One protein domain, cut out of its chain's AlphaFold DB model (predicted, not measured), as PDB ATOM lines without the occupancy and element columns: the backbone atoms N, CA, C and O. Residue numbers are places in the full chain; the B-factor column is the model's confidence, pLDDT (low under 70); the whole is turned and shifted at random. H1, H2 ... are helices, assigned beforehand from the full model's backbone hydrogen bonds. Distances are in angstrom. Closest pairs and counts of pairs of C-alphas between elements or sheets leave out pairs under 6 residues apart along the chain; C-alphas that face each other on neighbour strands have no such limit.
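This is residues 168 to 294 of the 361 residues of an uncharacterized protein of Streptomyces scabiei (UniProt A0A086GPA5). A long helix, H3, runs through the middle of a flat body; the equally long H4 folds back over it, H5 and H6 pack on it, and H1 and H2 cross it steeply. H7 is beyond H6 and touches no helix. The printed part has 127 residues with seven named helices, H1 to H7 in chain order, and no named strand: all helix. It is compact, with a radius of gyration of the C-alphas of 14.8 A, and spans 43 by 40 by 20 A.

Find C-alpha 172 at (12.584, 27.526, 36.412), where H1, residues 172 to 182, begins. H2 follows at 184 to 194. From C-alpha 202 at (1.822, 18.469, 26.138), H3 runs 30.3 A to residue 222. H4, residues 240 to 260, covers 30.1 A. Then come H5 at 265 to 272, H6 at 274 to 280 and H7 at 282 to 289, ending at (-3.943, 25.431, 62.447).

Begin at the hub, H3, which touches five helices. With residues 209 to 214 alone it touches H1, about perpendicular at 88 degrees; the closest C-alphas, Ala 179 and Ile 210, are 5.5 A apart. Its residues 205 to 213 touch H2, closest at C-alphas 184 and 209, 4.5 A. H3 and H4 form a helical hairpin at a steep tilt of 43 degrees, closest at C-alphas 211 and 251, 5.5 A. H5 touches H3 at C-alphas 212 and 271, 4.1 A, and H6 does at 216 and 274, 3.8 A. H7 is close to H6 but not clearly touching, at C-alphas 278 and 284, 5.9 A. Every O i to N i+4 pair is within hydrogen-bond range in H1, H2, H3, H4, H5 and H7; in H6, 2 of 3.

The farthest C-alphas, Ala 196 and His 238, are 45.0 A apart. The printed part has no cut. The link from H3 to H4, residues 223 to 239, is long. Mean pLDDT of the printed part is 91.5; look for low confidence at residue 237, the one under 70.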
ATOM      1  N   SER A 168      20.170  27.846  42.069       81.44
ATOM      2  CA  SER A 168      20.008  28.016  40.617       81.44
ATOM      3  C   SER A 168      19.726  29.485  40.264       81.44
ATOM      4  O   SER A 168      18.899  30.132  40.930       81.44
ATOM      5  N   PRO A 169      20.405  30.042  39.236       79.06
ATOM      6  CA  PRO A 169      20.237  31.440  38.901       79.06
ATOM      7  C   PRO A 169      18.841  31.817  38.427       79.06
ATOM      8  O   PRO A 169      18.452  32.971  38.639       79.06
ATOM      9  N   TYR A 170      18.079  30.862  37.895       83.12
ATOM     10  CA  TYR A 170      16.687  31.055  37.509       83.12
ATOM     11  C   TYR A 170      15.719  30.242  38.371       83.12
ATOM     12  O   TYR A 170      16.039  29.223  38.975       83.12
ATOM     13  N   MET A 171      14.470  30.704  38.424       87.81
ATOM     14  CA  MET A 171      13.419  30.055  39.212       87.81
ATOM     15  C   MET A 171      12.875  28.781  38.534       87.81
ATOM     16  O   MET A 171      12.193  27.987  39.180       87.81
ATOM     17  N   TRP A 172      13.180  28.573  37.247       90.62
ATOM     18  CA  TRP A 172      12.584  27.526  36.412       90.62
ATOM     19  C   TRP A 172      12.808  26.107  36.944       90.62
ATOM     20  O   TRP A 172      11.848  25.345  37.056       90.62
ATOM     21  N   ASP A 173      14.028  25.761  37.363       89.50
ATOM     22  CA  ASP A 173      14.316  24.427  37.910       89.50
ATOM     23  C   ASP A 173      13.525  24.146  39.194       89.50
ATOM     24  O   ASP A 173      12.970  23.059  39.358       89.50
ATOM     25  N   GLY A 174      13.389  25.145  40.072       89.75
ATOM     26  CA  GLY A 174      12.566  25.041  41.278       89.75
ATOM     27  C   GLY A 174      11.075  24.878  40.964       89.75
ATOM     28  O   GLY A 174      10.387  24.093  41.617       89.75
ATOM     29  N   VAL A 175      10.574  25.570  39.938       92.12
ATOM     30  CA  VAL A 175       9.186  25.444  39.463       92.12
ATOM     31  C   VAL A 175       8.919  24.054  38.890       92.12
ATOM     32  O   VAL A 175       7.940  23.409  39.265       92.12
ATOM     33  N   MET A 176       9.815  23.556  38.041       91.88
ATOM     34  CA  MET A 176       9.703  22.225  37.448       91.88
ATOM     35  C   MET A 176       9.823  21.127  38.503       91.88
ATOM     36  O   MET A 176       9.054  20.163  38.486       91.88
ATOM     37  N   PHE A 177      10.735  21.276  39.466       92.25
ATOM     38  CA  PHE A 177      10.830  20.365  40.601       92.25
ATOM     39  C   PHE A 177       9.518  20.335  41.396       92.25
ATOM     40  O   PHE A 177       8.972  19.260  41.641       92.25
ATOM     41  N   ARG A 178       8.959  21.511  41.707       92.38
ATOM     42  CA  ARG A 178       7.696  21.661  42.441       92.38
ATOM     43  C   ARG A 178       6.486  21.075  41.705       92.38
ATOM     44  O   ARG A 178       5.615  20.484  42.349       92.38
ATOM     45  N   ALA A 179       6.421  21.220  40.382       93.00
ATOM     46  CA  ALA A 179       5.372  20.619  39.557       93.00
ATOM     47  C   ALA A 179       5.454  19.082  39.567       93.00
ATOM     48  O   ALA A 179       4.427  18.398  39.627       93.00
ATOM     49  N   ASN A 180       6.675  18.535  39.580       93.75
ATOM     50  CA  ASN A 180       6.919  17.097  39.671       93.75
ATOM     51  C   ASN A 180       6.616  16.535  41.067       93.75
ATOM     52  O   ASN A 180       5.950  15.505  41.158       93.75
ATOM     53  N   THR A 181       7.024  17.209  42.150       93.00
ATOM     54  CA  THR A 181       6.651  16.797  43.515       93.00
ATOM     55  C   THR A 181       5.156  16.951  43.772       93.00
ATOM     56  O   THR A 181       4.594  16.175  44.533       93.00
ATOM     57  N   GLY A 182       4.472  17.896  43.123       92.00
ATOM     58  CA  GLY A 182       3.019  18.054  43.229       92.00
ATOM     59  C   GLY A 182       2.191  17.104  42.356       92.00
ATOM     60  O   GLY A 182       0.979  17.044  42.533       92.00
ATOM     61  N   ASN A 183       2.814  16.403  41.399       96.69
ATOM     62  CA  ASN A 183       2.136  15.625  40.350       96.69
ATOM     63  C   ASN A 183       1.036  16.405  39.603       96.69
ATOM     64  O   ASN A 183       0.045  15.830  39.150       96.69
ATOM     65  N   ALA A 184       1.217  17.717  39.441       95.94
ATOM     66  CA  ALA A 184       0.191  18.564  38.838       95.94
ATOM     67  C   ALA A 184      -0.063  18.212  37.360       95.94
ATOM     68  O   ALA A 184      -1.169  18.363  36.856       95.94
ATOM     69  N   TYR A 185       0.937  17.660  36.661       97.50
ATOM     70  CA  TYR A 185       0.758  17.154  35.296       97.50
ATOM     71  C   TYR A 185      -0.183  15.941  35.261       97.50
ATOM     72  O   TYR A 185      -1.062  15.843  34.406       97.50
ATOM     73  N   GLY A 186      -0.028  15.016  36.212       97.19
ATOM     74  CA  GLY A 186      -0.908  13.862  36.344       97.19
ATOM     75  C   GLY A 186      -2.341  14.254  36.697       97.19
ATOM     76  O   GLY A 186      -3.291  13.707  36.135       97.19
ATOM     77  N   THR A 187      -2.514  15.236  37.585       96.25
ATOM     78  CA  THR A 187      -3.840  15.755  37.945       96.25
ATOM     79  C   THR A 187      -4.474  16.575  36.815       96.25
ATOM     80  O   THR A 187      -5.682  16.459  36.610       96.25
ATOM     81  N   ALA A 188      -3.693  17.293  35.997       97.38
ATOM     82  CA  ALA A 188      -4.182  17.972  34.792       97.38
ATOM     83  C   ALA A 188      -4.807  16.993  33.782       97.38
ATOM     84  O   ALA A 188      -5.840  17.297  33.184       97.38
ATOM     85  N   ILE A 189      -4.240  15.786  33.634       96.94
ATOM     86  CA  ILE A 189      -4.845  14.719  32.816       96.94
ATOM     87  C   ILE A 189      -6.225  14.340  33.370       96.94
ATOM     88  O   ILE A 189      -7.155  14.135  32.592       96.94
ATOM     89  N   MET A 190      -6.391  14.290  34.697       95.75
ATOM     90  CA  MET A 190      -7.694  13.993  35.308       95.75
ATOM     91  C   MET A 190      -8.701  15.104  35.011       95.75
ATOM     92  O   MET A 190      -9.833  14.812  34.635       95.75
ATOM     93  N   VAL A 191      -8.289  16.373  35.103       96.25
ATOM     94  CA  VAL A 191      -9.151  17.513  34.749       96.25
ATOM     95  C   VAL A 191      -9.574  17.450  33.281       96.25
ATOM     96  O   VAL A 191     -10.766  17.573  32.985       96.25
ATOM     97  N   ALA A 192      -8.630  17.207  32.368       95.94
ATOM     98  CA  ALA A 192      -8.900  17.081  30.936       95.94
ATOM     99  C   ALA A 192      -9.903  15.952  30.638       95.94
ATOM    100  O   ALA A 192     -10.878  16.150  29.906       95.94
ATOM    101  N   ARG A 193      -9.707  14.779  31.257       93.50
ATOM    102  CA  ARG A 193     -10.595  13.617  31.107       93.50
ATOM    103  C   ARG A 193     -11.988  13.875  31.668       93.50
ATOM    104  O   ARG A 193     -12.970  13.676  30.956       93.50
ATOM    105  N   ASN A 194     -12.081  14.373  32.900       93.12
ATOM    106  CA  ASN A 194     -13.358  14.643  33.568       93.12
ATOM    107  C   ASN A 194     -14.164  15.748  32.882       93.12
ATOM    108  O   ASN A 194     -15.393  15.736  32.930       93.12
ATOM    109  N   SER A 195     -13.476  16.670  32.210       94.12
ATOM    110  CA  SER A 195     -14.100  17.759  31.456       94.12
ATOM    111  C   SER A 195     -14.298  17.430  29.971       94.12
ATOM    112  O   SER A 195     -14.744  18.290  29.219       94.12
ATOM    113  N   ALA A 196     -13.958  16.207  29.541       92.19
ATOM    114  CA  ALA A 196     -14.060  15.740  28.160       92.19
ATOM    115  C   ALA A 196     -13.456  16.718  27.130       92.19
ATOM    116  O   ALA A 196     -14.037  16.959  26.072       92.19
ATOM    117  N   THR A 197     -12.274  17.274  27.419       92.62
ATOM    118  CA  THR A 197     -11.659  18.345  26.606       92.62
ATOM    119  C   THR A 197     -11.245  17.917  25.197       92.62
ATOM    120  O   THR A 197     -10.873  18.760  24.386       92.62
ATOM    121  N   GLY A 198     -11.267  16.615  24.896       91.12
ATOM    122  CA  GLY A 198     -10.700  16.058  23.670       91.12
ATOM    123  C   GLY A 198      -9.164  16.040  23.695       91.12
ATOM    124  O   GLY A 198      -8.566  16.106  24.771       91.12
ATOM    125  N   PRO A 199      -8.508  15.909  22.525       92.44
ATOM    126  CA  PRO A 199      -7.053  15.887  22.428       92.44
ATOM    127  C   PRO A 199      -6.421  17.179  22.952       92.44
ATOM    128  O   PRO A 199      -6.795  18.275  22.542       92.44
ATOM    129  N   VAL A 200      -5.420  17.039  23.819       95.19
ATOM    130  CA  VAL A 200      -4.671  18.155  24.406       95.19
ATOM    131  C   VAL A 200      -3.186  18.016  24.110       95.19
ATOM    132  O   VAL A 200      -2.661  16.908  23.983       95.19
ATOM    133  N   SER A 201      -2.506  19.150  23.965       95.31
ATOM    134  CA  SER A 201      -1.066  19.182  23.738       95.31
ATOM    135  C   SER A 201      -0.303  19.023  25.059       95.31
ATOM    136  O   SER A 201      -0.805  19.350  26.135       95.31
ATOM    137  N   PHE A 202       0.933  18.526  24.977       95.12
ATOM    138  CA  PHE A 202       1.822  18.469  26.138       95.12
ATOM    139  C   PHE A 202       2.076  19.856  26.763       95.12
ATOM    140  O   PHE A 202       1.947  19.945  27.983       95.12
ATOM    141  N   PRO A 203       2.364  20.927  25.984       95.81
ATOM    142  CA  PRO A 203       2.517  22.273  26.539       95.81
ATOM    143  C   PRO A 203       1.311  22.711  27.371       95.81
ATOM    144  O   PRO A 203       1.480  23.088  28.520       95.81
ATOM    145  N   TRP A 204       0.081  22.522  26.876       97.94
ATOM    146  CA  TRP A 204      -1.113  22.904  27.640       97.94
ATOM    147  C   TRP A 204      -1.240  22.178  28.979       97.94
ATOM    148  O   TRP A 204      -1.612  22.794  29.974       97.94
ATOM    149  N   LEU A 205      -0.937  20.878  29.022       97.44
ATOM    150  CA  LEU A 205      -0.965  20.119  30.273       97.44
ATOM    151  C   LEU A 205       0.136  20.571  31.237       97.44
ATOM    152  O   LEU A 205      -0.117  20.690  32.433       97.44
ATOM    153  N   MET A 206       1.349  20.803  30.730       96.75
ATOM    154  CA  MET A 206       2.490  21.168  31.565       96.75
ATOM    155  C   MET A 206       2.383  22.600  32.092       96.75
ATOM    156  O   MET A 206       2.547  22.808  33.290       96.75
ATOM    157  N   ASP A 207       2.035  23.566  31.245       97.69
ATOM    158  CA  ASP A 207       1.889  24.966  31.647       97.69
ATOM    159  C   ASP A 207       0.749  25.110  32.658       97.69
ATOM    160  O   ASP A 207       0.893  25.772  33.682       97.69
ATOM    161  N   SER A 208      -0.359  24.394  32.435       98.06
ATOM    162  CA  SER A 208      -1.479  24.338  33.378       98.06
ATOM    163  C   SER A 208      -1.061  23.740  34.724       98.06
ATOM    164  O   SER A 208      -1.357  24.310  35.772       98.06
ATOM    165  N   ALA A 209      -0.301  22.643  34.711       97.69
ATOM    166  CA  ALA A 209       0.235  22.009  35.913       97.69
ATOM    167  C   ALA A 209       1.208  22.904  36.694       97.69
ATOM    168  O   ALA A 209       1.171  22.950  37.927       97.69
ATOM    169  N   ILE A 210       2.077  23.620  35.982       97.38
ATOM    170  CA  ILE A 210       2.979  24.598  36.578       97.38
ATOM    171  C   ILE A 210       2.151  25.713  37.212       97.38
ATOM    172  O   ILE A 210       2.274  25.941  38.414       97.38
ATOM    173  N   CYS A 211       1.271  26.360  36.443       97.81
ATOM    174  CA  CYS A 211       0.409  27.432  36.930       97.81
ATOM    175  C   CYS A 211      -0.409  27.006  38.154       97.81
ATOM    176  O   CYS A 211      -0.508  27.785  39.102       97.81
ATOM    177  N   ASP A 212      -0.920  25.771  38.183       97.19
ATOM    178  CA  ASP A 212      -1.627  25.221  39.337       97.19
ATOM    179  C   ASP A 212      -0.735  25.269  40.584       97.19
ATOM    180  O   ASP A 212      -1.070  25.968  41.542       97.19
ATOM    181  N   CYS A 213       0.458  24.664  40.528       95.44
ATOM    182  CA  CYS A 213       1.431  24.686  41.626       95.44
ATOM    183  C   CYS A 213       1.807  26.109  42.068       95.44
ATOM    184  O   CYS A 213       1.833  26.396  43.271       95.44
ATOM    185  N   LEU A 214       2.056  27.009  41.111       95.44
ATOM    186  CA  LEU A 214       2.394  28.402  41.405       95.44
ATOM    187  C   LEU A 214       1.228  29.113  42.107       95.44
ATOM    188  O   LEU A 214       1.427  29.802  43.108       95.44
ATOM    189  N   SER A 215       0.001  28.930  41.615       96.00
ATOM    190  CA  SER A 215      -1.196  29.558  42.175       96.00
ATOM    191  C   SER A 215      -1.495  29.063  43.594       96.00
ATOM    192  O   SER A 215      -1.852  29.880  44.451       96.00
ATOM    193  N   MET A 216      -1.275  27.773  43.902       94.25
ATOM    194  CA  MET A 216      -1.411  27.288  45.284       94.25
ATOM    195  C   MET A 216      -0.371  27.932  46.186       94.25
ATOM    196  O   MET A 216      -0.718  28.377  47.275       94.25
ATOM    197  N   ASP A 217       0.892  27.984  45.767       93.06
ATOM    198  CA  ASP A 217       1.966  28.494  46.617       93.06
ATOM    199  C   ASP A 217       1.813  30.016  46.851       93.06
ATOM    200  O   ASP A 217       1.952  30.490  47.984       93.06
ATOM    201  N   LEU A 218       1.362  30.776  45.843       92.19
ATOM    202  CA  LEU A 218       0.957  32.183  45.993       92.19
ATOM    203  C   LEU A 218      -0.234  32.354  46.958       92.19
ATOM    204  O   LEU A 218      -0.230  33.253  47.809       92.19
ATOM    205  N   CYS A 219      -1.247  31.488  46.866       92.88
ATOM    206  CA  CYS A 219      -2.405  31.533  47.760       92.88
ATOM    207  C   CYS A 219      -2.025  31.168  49.204       92.88
ATOM    208  O   CYS A 219      -2.352  31.899  50.142       92.88
ATOM    209  N   LYS A 220      -1.247  30.093  49.396       92.50
ATOM    210  CA  LYS A 220      -0.701  29.687  50.699       92.50
ATOM    211  C   LYS A 220       0.126  30.801  51.331       92.50
ATOM    212  O   LYS A 220       0.043  30.990  52.544       92.50
ATOM    213  N   SER A 221       0.921  31.523  50.535       89.00
ATOM    214  CA  SER A 221       1.717  32.657  51.012       89.00
ATOM    215  C   SER A 221       0.810  33.752  51.571       89.00
ATOM    216  O   SER A 221       0.989  34.179  52.710       89.00
ATOM    217  N   THR A 222      -0.236  34.109  50.826       87.00
ATOM    218  CA  THR A 222      -1.232  35.108  51.244       87.00
ATOM    219  C   THR A 222      -1.975  34.705  52.523       87.00
ATOM    220  O   THR A 222      -2.265  35.548  53.369       87.00
ATOM    221  N   LEU A 223      -2.259  33.414  52.701       87.50
ATOM    222  CA  LEU A 223      -3.000  32.885  53.853       87.50
ATOM    223  C   LEU A 223      -2.121  32.543  55.069       87.50
ATOM    224  O   LEU A 223      -2.638  32.057  56.078       87.50
ATOM    225  N   GLY A 224      -0.805  32.770  54.988       84.31
ATOM    226  CA  GLY A 224       0.148  32.424  56.049       84.31
ATOM    227  C   GLY A 224       0.336  30.916  56.256       84.31
ATOM    228  O   GLY A 224       0.780  30.494  57.317       84.31
ATOM    229  N   ILE A 225      -0.022  30.093  55.266       86.00
ATOM    230  CA  ILE A 225       0.201  28.636  55.279       86.00
ATOM    231  C   ILE A 225       1.620  28.308  54.827       86.00
ATOM    232  O   ILE A 225       2.212  27.347  55.299       86.00
ATOM    233  N   TYR A 226       2.170  29.106  53.914       81.00
ATOM    234  CA  TYR A 226       3.434  28.807  53.244       81.00
ATOM    235  C   TYR A 226       4.618  28.697  54.213       81.00
ATOM    236  O   TYR A 226       5.478  27.848  54.024       81.00
ATOM    237  N   SER A 227       4.607  29.456  55.316       78.88
ATOM    238  CA  SER A 227       5.601  29.344  56.395       78.88
ATOM    239  C   SER A 227       5.591  27.992  57.115       78.88
ATOM    240  O   SER A 227       6.524  27.691  57.852       78.88
ATOM    241  N   ALA A 228       4.532  27.198  56.945       79.88
ATOM    242  CA  ALA A 228       4.423  25.850  57.479       79.88
ATOM    243  C   ALA A 228       4.859  24.768  56.477       79.88
ATOM    244  O   ALA A 228       4.826  23.599  56.850       79.88
ATOM    245  N   ASP A 229       5.257  25.097  55.243       81.38
ATOM    246  CA  ASP A 229       5.829  24.133  54.291       81.38
ATOM    247  C   ASP A 229       7.351  23.995  54.557       81.38
ATOM    248  O   ASP A 229       8.032  24.996  54.780       81.38
ATOM    249  N   ASP A 230       7.880  22.757  54.583       78.31
ATOM    250  CA  ASP A 230       9.318  22.489  54.848       78.31
ATOM    251  C   ASP A 230      10.220  22.976  53.710       78.31
ATOM    252  O   ASP A 230      11.373  23.350  53.921       78.31
ATOM    253  N   HIS A 231       9.676  22.968  52.496       79.38
ATOM    254  CA  HIS A 231      10.388  23.264  51.267       79.38
ATOM    255  C   HIS A 231       9.605  24.316  50.495       79.38
ATOM    256  O   HIS A 231       8.596  24.027  49.855       79.38
ATOM    257  N   GLN A 232      10.051  25.566  50.596       79.94
ATOM    258  CA  GLN A 232       9.476  26.680  49.855       79.94
ATOM    259  C   GLN A 232      10.369  26.957  48.637       79.94
ATOM    260  O   GLN A 232      11.518  27.353  48.809       79.94
ATOM    261  N   PRO A 233       9.881  26.831  47.392       77.06
ATOM    262  CA  PRO A 233      10.702  27.111  46.204       77.06
ATOM    263  C   PRO A 233      11.293  28.536  46.163       77.06
ATOM    264  O   PRO A 233      12.272  28.818  45.467       77.06
ATOM    265  N   THR A 234      10.683  29.464  46.905       77.94
ATOM    266  CA  THR A 234      11.097  30.871  46.998       77.94
ATOM    267  C   THR A 234      11.889  31.201  48.269       77.94
ATOM    268  O   THR A 234      12.235  32.366  48.466       77.94
ATOM    269  N   SER A 235      12.141  30.241  49.165       72.75
ATOM    270  CA  SER A 235      12.969  30.484  50.351       72.75
ATOM    271  C   SER A 235      14.441  30.439  49.952       72.75
ATOM    272  O   SER A 235      15.039  29.377  49.833       72.75
ATOM    273  N   SER A 236      15.026  31.610  49.717       72.62
ATOM    274  CA  SER A 236      16.468  31.774  49.542       72.62
ATOM    275  C   SER A 236      16.960  32.830  50.521       72.62
ATOM    276  O   SER A 236      16.385  33.916  50.594       72.62
ATOM    277  N   LYS A 237      18.049  32.539  51.243       69.88
ATOM    278  CA  LYS A 237      18.650  33.470  52.215       69.88
ATOM    279  C   LYS A 237      19.121  34.774  51.568       69.88
ATOM    280  O   LYS A 237      19.131  35.813  52.222       69.88
ATOM    281  N   HIS A 238      19.478  34.726  50.285       75.44
ATOM    282  CA  HIS A 238      20.073  35.856  49.572       75.44
ATOM    283  C   HIS A 238      19.184  36.417  48.458       75.44
ATOM    284  O   HIS A 238      19.328  37.585  48.109       75.44
ATOM    285  N   ARG A 239      18.258  35.616  47.911       79.06
ATOM    286  CA  ARG A 239      17.502  35.958  46.689       79.06
ATOM    287  C   ARG A 239      15.987  35.814  46.828       79.06
ATOM    288  O   ARG A 239      15.290  35.698  45.826       79.06
ATOM    289  N   ALA A 240      15.452  35.813  48.053       82.62
ATOM    290  CA  ALA A 240      14.021  35.596  48.294       82.62
ATOM    291  C   ALA A 240      13.109  36.522  47.468       82.62
ATOM    292  O   ALA A 240      12.178  36.042  46.828       82.62
ATOM    293  N   GLU A 241      13.362  37.834  47.462       84.94
ATOM    294  CA  GLU A 241      12.498  38.790  46.749       84.94
ATOM    295  C   GLU A 241      12.587  38.645  45.227       84.94
ATOM    296  O   GLU A 241      11.560  38.640  44.550       84.94
ATOM    297  N   GLU A 242      13.790  38.431  44.693       86.44
ATOM    298  CA  GLU A 242      14.001  38.156  43.270       86.44
ATOM    299  C   GLU A 242      13.282  36.867  42.845       86.44
ATOM    300  O   GLU A 242      12.519  36.872  41.882       86.44
ATOM    301  N   ARG A 243      13.440  35.776  43.607       87.06
ATOM    302  CA  ARG A 243      12.761  34.502  43.326       87.06
ATOM    303  C   ARG A 243      11.246  34.648  43.389       87.06
ATOM    304  O   ARG A 243      10.567  34.135  42.508       87.06
ATOM    305  N   LYS A 244      10.697  35.377  44.371       88.38
ATOM    306  CA  LYS A 244       9.252  35.671  44.445       88.38
ATOM    307  C   LYS A 244       8.762  36.445  43.221       88.38
ATOM    308  O   LYS A 244       7.672  36.157  42.732       88.38
ATOM    309  N   ALA A 245       9.532  37.421  42.744       88.62
ATOM    310  CA  ALA A 245       9.185  38.188  41.554       88.62
ATOM    311  C   ALA A 245       9.203  37.299  40.300       88.62
ATOM    312  O   ALA A 245       8.210  37.255  39.576       88.62
ATOM    313  N   SER A 246      10.253  36.493  40.119       89.94
ATOM    314  CA  SER A 246      10.350  35.513  39.031       89.94
ATOM    315  C   SER A 246       9.215  34.487  39.062       89.94
ATOM    316  O   SER A 246       8.632  34.176  38.030       89.94
ATOM    317  N   TYR A 247       8.843  33.998  40.245       90.50
ATOM    318  CA  TYR A 247       7.740  33.049  40.426       90.50
ATOM    319  C   TYR A 247       6.397  33.619  39.939       90.50
ATOM    320  O   TYR A 247       5.617  32.925  39.290       90.50
ATOM    321  N   ARG A 248       6.139  34.906  40.214       92.00
ATOM    322  CA  ARG A 248       4.948  35.622  39.728       92.00
ATOM    323  C   ARG A 248       5.011  35.889  38.227       92.00
ATOM    324  O   ARG A 248       3.983  35.757  37.572       92.00
ATOM    325  N   SER A 249       6.185  36.240  37.695       94.00
ATOM    326  CA  SER A 249       6.381  36.410  36.251       94.00
ATOM    327  C   SER A 249       6.084  35.131  35.482       94.00
ATOM    328  O   SER A 249       5.242  35.163  34.596       94.00
ATOM    329  N   ILE A 250       6.679  33.999  35.884       95.12
ATOM    330  CA  ILE A 250       6.432  32.698  35.240       95.12
ATOM    331  C   ILE A 250       4.937  32.369  35.258       95.12
ATOM    332  O   ILE A 250       4.391  31.946  34.247       95.12
ATOM    333  N   TYR A 251       4.261  32.589  36.391       95.88
ATOM    334  CA  TYR A 251       2.821  32.358  36.482       95.88
ATOM    335  C   TYR A 251       2.025  33.189  35.469       95.88
ATOM    336  O   TYR A 251       1.133  32.649  34.820       95.88
ATOM    337  N   LEU A 252       2.327  34.488  35.370       95.38
ATOM    338  CA  LEU A 252       1.627  35.413  34.479       95.38
ATOM    339  C   LEU A 252       1.890  35.088  33.008       95.38
ATOM    340  O   LEU A 252       0.937  35.004  32.242       95.38
ATOM    341  N   ASP A 253       3.145  34.832  32.641       95.62
ATOM    342  CA  ASP A 253       3.509  34.490  31.267       95.62
ATOM    343  C   ASP A 253       2.817  33.184  30.834       95.62
ATOM    344  O   ASP A 253       2.126  33.153  29.821       95.62
ATOM    345  N   LEU A 254       2.904  32.122  31.646       96.81
ATOM    346  CA  LEU A 254       2.315  30.823  31.304       96.81
ATOM    347  C   LEU A 254       0.781  30.844  31.278       96.81
ATOM    348  O   LEU A 254       0.170  30.185  30.436       96.81
ATOM    349  N   ILE A 255       0.125  31.584  32.184       97.00
ATOM    350  CA  ILE A 255      -1.342  31.655  32.168       97.00
ATOM    351  C   ILE A 255      -1.859  32.480  30.987       97.00
ATOM    352  O   ILE A 255      -2.928  32.163  30.457       97.00
ATOM    353  N   ASP A 256      -1.114  33.502  30.566       96.12
ATOM    354  CA  ASP A 256      -1.418  34.273  29.364       96.12
ATOM    355  C   ASP A 256      -1.158  33.435  28.103       96.12
ATOM    356  O   ASP A 256      -2.008  33.417  27.212       96.12
ATOM    357  N   ASP A 257      -0.077  32.648  28.058       96.50
ATOM    358  CA  ASP A 257       0.223  31.715  26.963       96.50
ATOM    359  C   ASP A 257      -0.856  30.633  26.809       96.50
ATOM    360  O   ASP A 257      -1.300  30.344  25.692       96.50
ATOM    361  N   LEU A 258      -1.353  30.065  27.913       98.00
ATOM    362  CA  LEU A 258      -2.475  29.119  27.889       98.00
ATOM    363  C   LEU A 258      -3.721  29.734  27.233       98.00
ATOM    364  O   LEU A 258      -4.375  29.087  26.413       98.00
ATOM    365  N   VAL A 259      -4.040  30.988  27.560       97.50
ATOM    366  CA  VAL A 259      -5.178  31.705  26.964       97.50
ATOM    367  C   VAL A 259      -4.909  32.028  25.494       97.50
ATOM    368  O   VAL A 259      -5.763  31.779  24.643       97.50
ATOM    369  N   PHE A 260      -3.725  32.553  25.181       97.38
ATOM    370  CA  PHE A 260      -3.353  32.997  23.840       97.38
ATOM    371  C   PHE A 260      -3.289  31.843  22.836       97.38
ATOM    372  O   PHE A 260      -3.755  31.971  21.704       97.38
ATOM    373  N   THR A 261      -2.754  30.695  23.254       97.06
ATOM    374  CA  THR A 261      -2.638  29.497  22.408       97.06
ATOM    375  C   THR A 261      -3.951  28.726  22.265       97.06
ATOM    376  O   THR A 261      -4.012  27.776  21.485       97.06
ATOM    377  N   GLY A 262      -5.008  29.130  22.979       96.75
ATOM    378  CA  GLY A 262      -6.326  28.506  22.901       96.75
ATOM    379  C   GLY A 262      -6.419  27.177  23.649       96.75
ATOM    380  O   GLY A 262      -7.130  26.277  23.195       96.75
ATOM    381  N   ALA A 263      -5.711  27.036  24.775       97.94
ATOM    382  CA  ALA A 263      -5.867  25.871  25.640       97.94
ATOM    383  C   ALA A 263      -7.342  25.700  26.059       97.94
ATOM    384  O   ALA A 263      -8.032  26.697  26.302       97.94
ATOM    385  N   PRO A 264      -7.847  24.457  26.182       97.88
ATOM    386  CA  PRO A 264      -9.199  24.217  26.660       97.88
ATOM    387  C   PRO A 264      -9.454  24.899  28.003       97.88
ATOM    388  O   PRO A 264      -8.631  24.821  28.917       97.88
ATOM    389  N   GLU A 265     -10.631  25.512  28.136       97.00
ATOM    390  CA  GLU A 265     -11.023  26.282  29.319       97.00
ATOM    391  C   GLU A 265     -10.778  25.542  30.655       97.00
ATOM    392  O   GLU A 265     -10.227  26.159  31.570       97.00
ATOM    393  N   PRO A 266     -11.058  24.225  30.787       97.19
ATOM    394  CA  PRO A 266     -10.774  23.498  32.026       97.19
ATOM    395  C   PRO A 266      -9.295  23.498  32.435       97.19
ATOM    396  O   PRO A 266      -9.000  23.532  33.626       97.19
ATOM    397  N   LEU A 267      -8.359  23.507  31.478       98.06
ATOM    398  CA  LEU A 267      -6.922  23.578  31.769       98.06
ATOM    399  C   LEU A 267      -6.486  24.998  32.151       98.06
ATOM    400  O   LEU A 267      -5.637  25.166  33.025       98.06
ATOM    401  N   VAL A 268      -7.096  26.033  31.572       97.94
ATOM    402  CA  VAL A 268      -6.868  27.417  32.023       97.94
ATOM    403  C   VAL A 268      -7.358  27.587  33.466       97.94
ATOM    404  O   VAL A 268      -6.661  28.172  34.297       97.94
ATOM    405  N   HIS A 269      -8.531  27.035  33.792       96.94
ATOM    406  CA  HIS A 269      -9.070  27.054  35.156       96.94
ATOM    407  C   HIS A 269      -8.234  26.222  36.123       96.94
ATOM    408  O   HIS A 269      -8.004  26.678  37.242       96.94
ATOM    409  N   PHE A 270      -7.723  25.061  35.698       97.50
ATOM    410  CA  PHE A 270      -6.792  24.261  36.499       97.50
ATOM    411  C   PHE A 270      -5.553  25.068  36.886       97.50
ATOM    412  O   PHE A 270      -5.258  25.186  38.072       97.50
ATOM    413  N   GLY A 271      -4.945  25.783  35.936       97.19
ATOM    414  CA  GLY A 271      -3.803  26.656  36.213       97.19
ATOM    415  C   GLY A 271      -4.083  27.793  37.209       97.19
ATOM    416  O   GLY A 271      -3.159  28.376  37.766       97.19
ATOM    417  N   ARG A 272      -5.347  28.142  37.468       95.88
ATOM    418  CA  ARG A 272      -5.746  29.183  38.439       95.88
ATOM    419  C   ARG A 272      -6.316  28.595  39.728       95.88
ATOM    420  O   ARG A 272      -6.644  29.343  40.653       95.88
ATOM    421  N   SER A 273      -6.469  27.276  39.787       95.00
ATOM    422  CA  SER A 273      -7.326  26.619  40.767       95.00
ATOM    423  C   SER A 273      -6.782  26.714  42.189       95.00
ATOM    424  O   SER A 273      -7.572  26.764  43.134       95.00
ATOM    425  N   GLY A 274      -5.464  26.876  42.353       93.19
ATOM    426  CA  GLY A 274      -4.809  27.110  43.641       93.19
ATOM    427  C   GLY A 274      -5.306  28.329  44.391       93.19
ATOM    428  O   GLY A 274      -5.341  28.310  45.622       93.19
ATOM    429  N   PHE A 275      -5.802  29.351  43.694       94.06
ATOM    430  CA  PHE A 275      -6.443  30.479  44.365       94.06
ATOM    431  C   PHE A 275      -7.781  30.117  45.001       94.06
ATOM    432  O   PHE A 275      -8.168  30.767  45.967       94.06
ATOM    433  N   LEU A 276      -8.481  29.098  44.503       91.62
ATOM    434  CA  LEU A 276      -9.744  28.633  45.066       91.62
ATOM    435  C   LEU A 276      -9.516  27.508  46.075       91.62
ATOM    436  O   LEU A 276      -9.912  27.632  47.235       91.62
ATOM    437  N   PHE A 277      -8.871  26.414  45.666       88.94
ATOM    438  CA  PHE A 277      -8.847  25.200  46.478       88.94
ATOM    439  C   PHE A 277      -8.097  25.383  47.800       88.94
ATOM    440  O   PHE A 277      -8.476  24.766  48.793       88.94
ATOM    441  N   VAL A 278      -7.062  26.237  47.851       92.88
ATOM    442  CA  VAL A 278      -6.307  26.466  49.097       92.88
ATOM    443  C   VAL A 278      -7.209  27.095  50.161       92.88
ATOM    444  O   VAL A 278      -7.021  26.865  51.355       92.88
ATOM    445  N   GLN A 279      -8.229  27.846  49.738       91.06
ATOM    446  CA  GLN A 279      -9.197  28.454  50.643       91.06
ATOM    447  C   GLN A 279     -10.217  27.438  51.165       91.06
ATOM    448  O   GLN A 279     -10.557  27.486  52.346       91.06
ATOM    449  N   ILE A 280     -10.687  26.527  50.308       91.06
ATOM    450  CA  ILE A 280     -11.851  25.673  50.601       91.06
ATOM    451  C   ILE A 280     -11.509  24.256  51.069       91.06
ATOM    452  O   ILE A 280     -12.352  23.626  51.698       91.06
ATOM    453  N   GLN A 281     -10.310  23.737  50.785       93.50
ATOM    454  CA  GLN A 281      -9.943  22.386  51.213       93.50
ATOM    455  C   GLN A 281      -9.467  22.358  52.664       93.50
ATOM    456  O   GLN A 281      -8.611  23.147  53.086       93.50
ATOM    457  N   ASP A 282      -9.952  21.361  53.404       94.69
ATOM    458  CA  ASP A 282      -9.649  21.169  54.822       94.69
ATOM    459  C   ASP A 282      -8.143  21.076  55.051       94.69
ATOM    460  O   ASP A 282      -7.625  21.653  56.004       94.69
ATOM    461  N   ARG A 283      -7.409  20.390  54.164       93.00
ATOM    462  CA  ARG A 283      -5.982  20.096  54.360       93.00
ATOM    463  C   ARG A 283      -5.130  21.335  54.601       93.00
ATOM    464  O   ARG A 283      -4.196  21.267  55.408       93.00
ATOM    465  N   TYR A 284      -5.451  22.440  53.930       92.75
ATOM    466  CA  TYR A 284      -4.724  23.704  54.033       92.75
ATOM    467  C   TYR A 284      -5.107  24.473  55.296       92.75
ATOM    468  O   TYR A 284      -4.232  25.020  55.967       92.75
ATOM    469  N   GLN A 285      -6.381  24.434  55.686       91.50
ATOM    470  CA  GLN A 285      -6.836  25.014  56.950       91.50
ATOM    471  C   GLN A 285      -6.296  24.234  58.157       91.50
ATOM    472  O   GLN A 285      -5.837  24.828  59.131       91.50
ATOM    473  N   GLU A 286      -6.262  22.906  58.072       93.44
ATOM    474  CA  GLU A 286      -5.611  22.037  59.053       93.44
ATOM    475  C   GLU A 286      -4.113  22.334  59.158       93.44
ATOM    476  O   GLU A 286      -3.575  22.382  60.264       93.44
ATOM    477  N   ARG A 287      -3.427  22.548  58.023       90.00
ATOM    478  CA  ARG A 287      -1.997  22.900  58.001       90.00
ATOM    479  C   ARG A 287      -1.757  24.258  58.658       90.00
ATOM    480  O   ARG A 287      -0.866  24.367  59.492       90.00
ATOM    481  N   ARG A 288      -2.606  25.252  58.375       88.25
ATOM    482  CA  ARG A 288      -2.581  26.567  59.037       88.25
ATOM    483  C   ARG A 288      -2.749  26.467  60.555       88.25
ATOM    484  O   ARG A 288      -2.124  27.222  61.291       88.25
ATOM    485  N   GLN A 289      -3.621  25.575  61.023       88.62
ATOM    486  CA  GLN A 289      -3.943  25.431  62.447       88.62
ATOM    487  C   GLN A 289      -3.060  24.408  63.179       88.62
ATOM    488  O   GLN A 289      -3.157  24.297  64.400       88.62
ATOM    489  N   GLY A 290      -2.247  23.633  62.457       88.19
ATOM    490  CA  GLY A 290      -1.441  22.546  63.015       88.19
ATOM    491  C   GLY A 290      -2.262  21.412  63.644       88.19
ATOM    492  O   GLY A 290      -1.754  20.702  64.509       88.19
ATOM    493  N   LYS A 291      -3.539  21.252  63.265       90.62
ATOM    494  CA  LYS A 291      -4.443  20.240  63.837       90.62
ATOM    495  C   LYS A 291      -5.407  19.678  62.801       90.62
ATOM    496  O   LYS A 291      -5.758  20.358  61.841       90.62
ATOM    497  N   ARG A 292      -5.863  18.444  63.025       93.88
ATOM    498  CA  ARG A 292      -6.869  17.779  62.189       93.88
ATOM    499  C   ARG A 292      -8.274  18.319  62.433       93.88
ATOM    500  O   ARG A 292      -8.654  18.577  63.574       93.88
ATOM    501  N   PHE A 293      -9.066  18.392  61.368       94.69
ATOM    502  CA  PHE A 293     -10.516  18.454  61.484       94.69
ATOM    503  C   PHE A 293     -11.073  17.033  61.645       94.69
ATOM    504  O   PHE A 293     -10.503  16.071  61.109       94.69
ATOM    505  N   PRO A 294     -12.144  16.860  62.438       93.75
ATOM    506  CA  PRO A 294     -12.813  15.574  62.543       93.75
ATOM    507  C   PRO A 294     -13.499  15.236  61.216       93.75
ATOM    508  O   PRO A 294     -14.113  16.097  60.588       93.75
TER     509      PRO A 294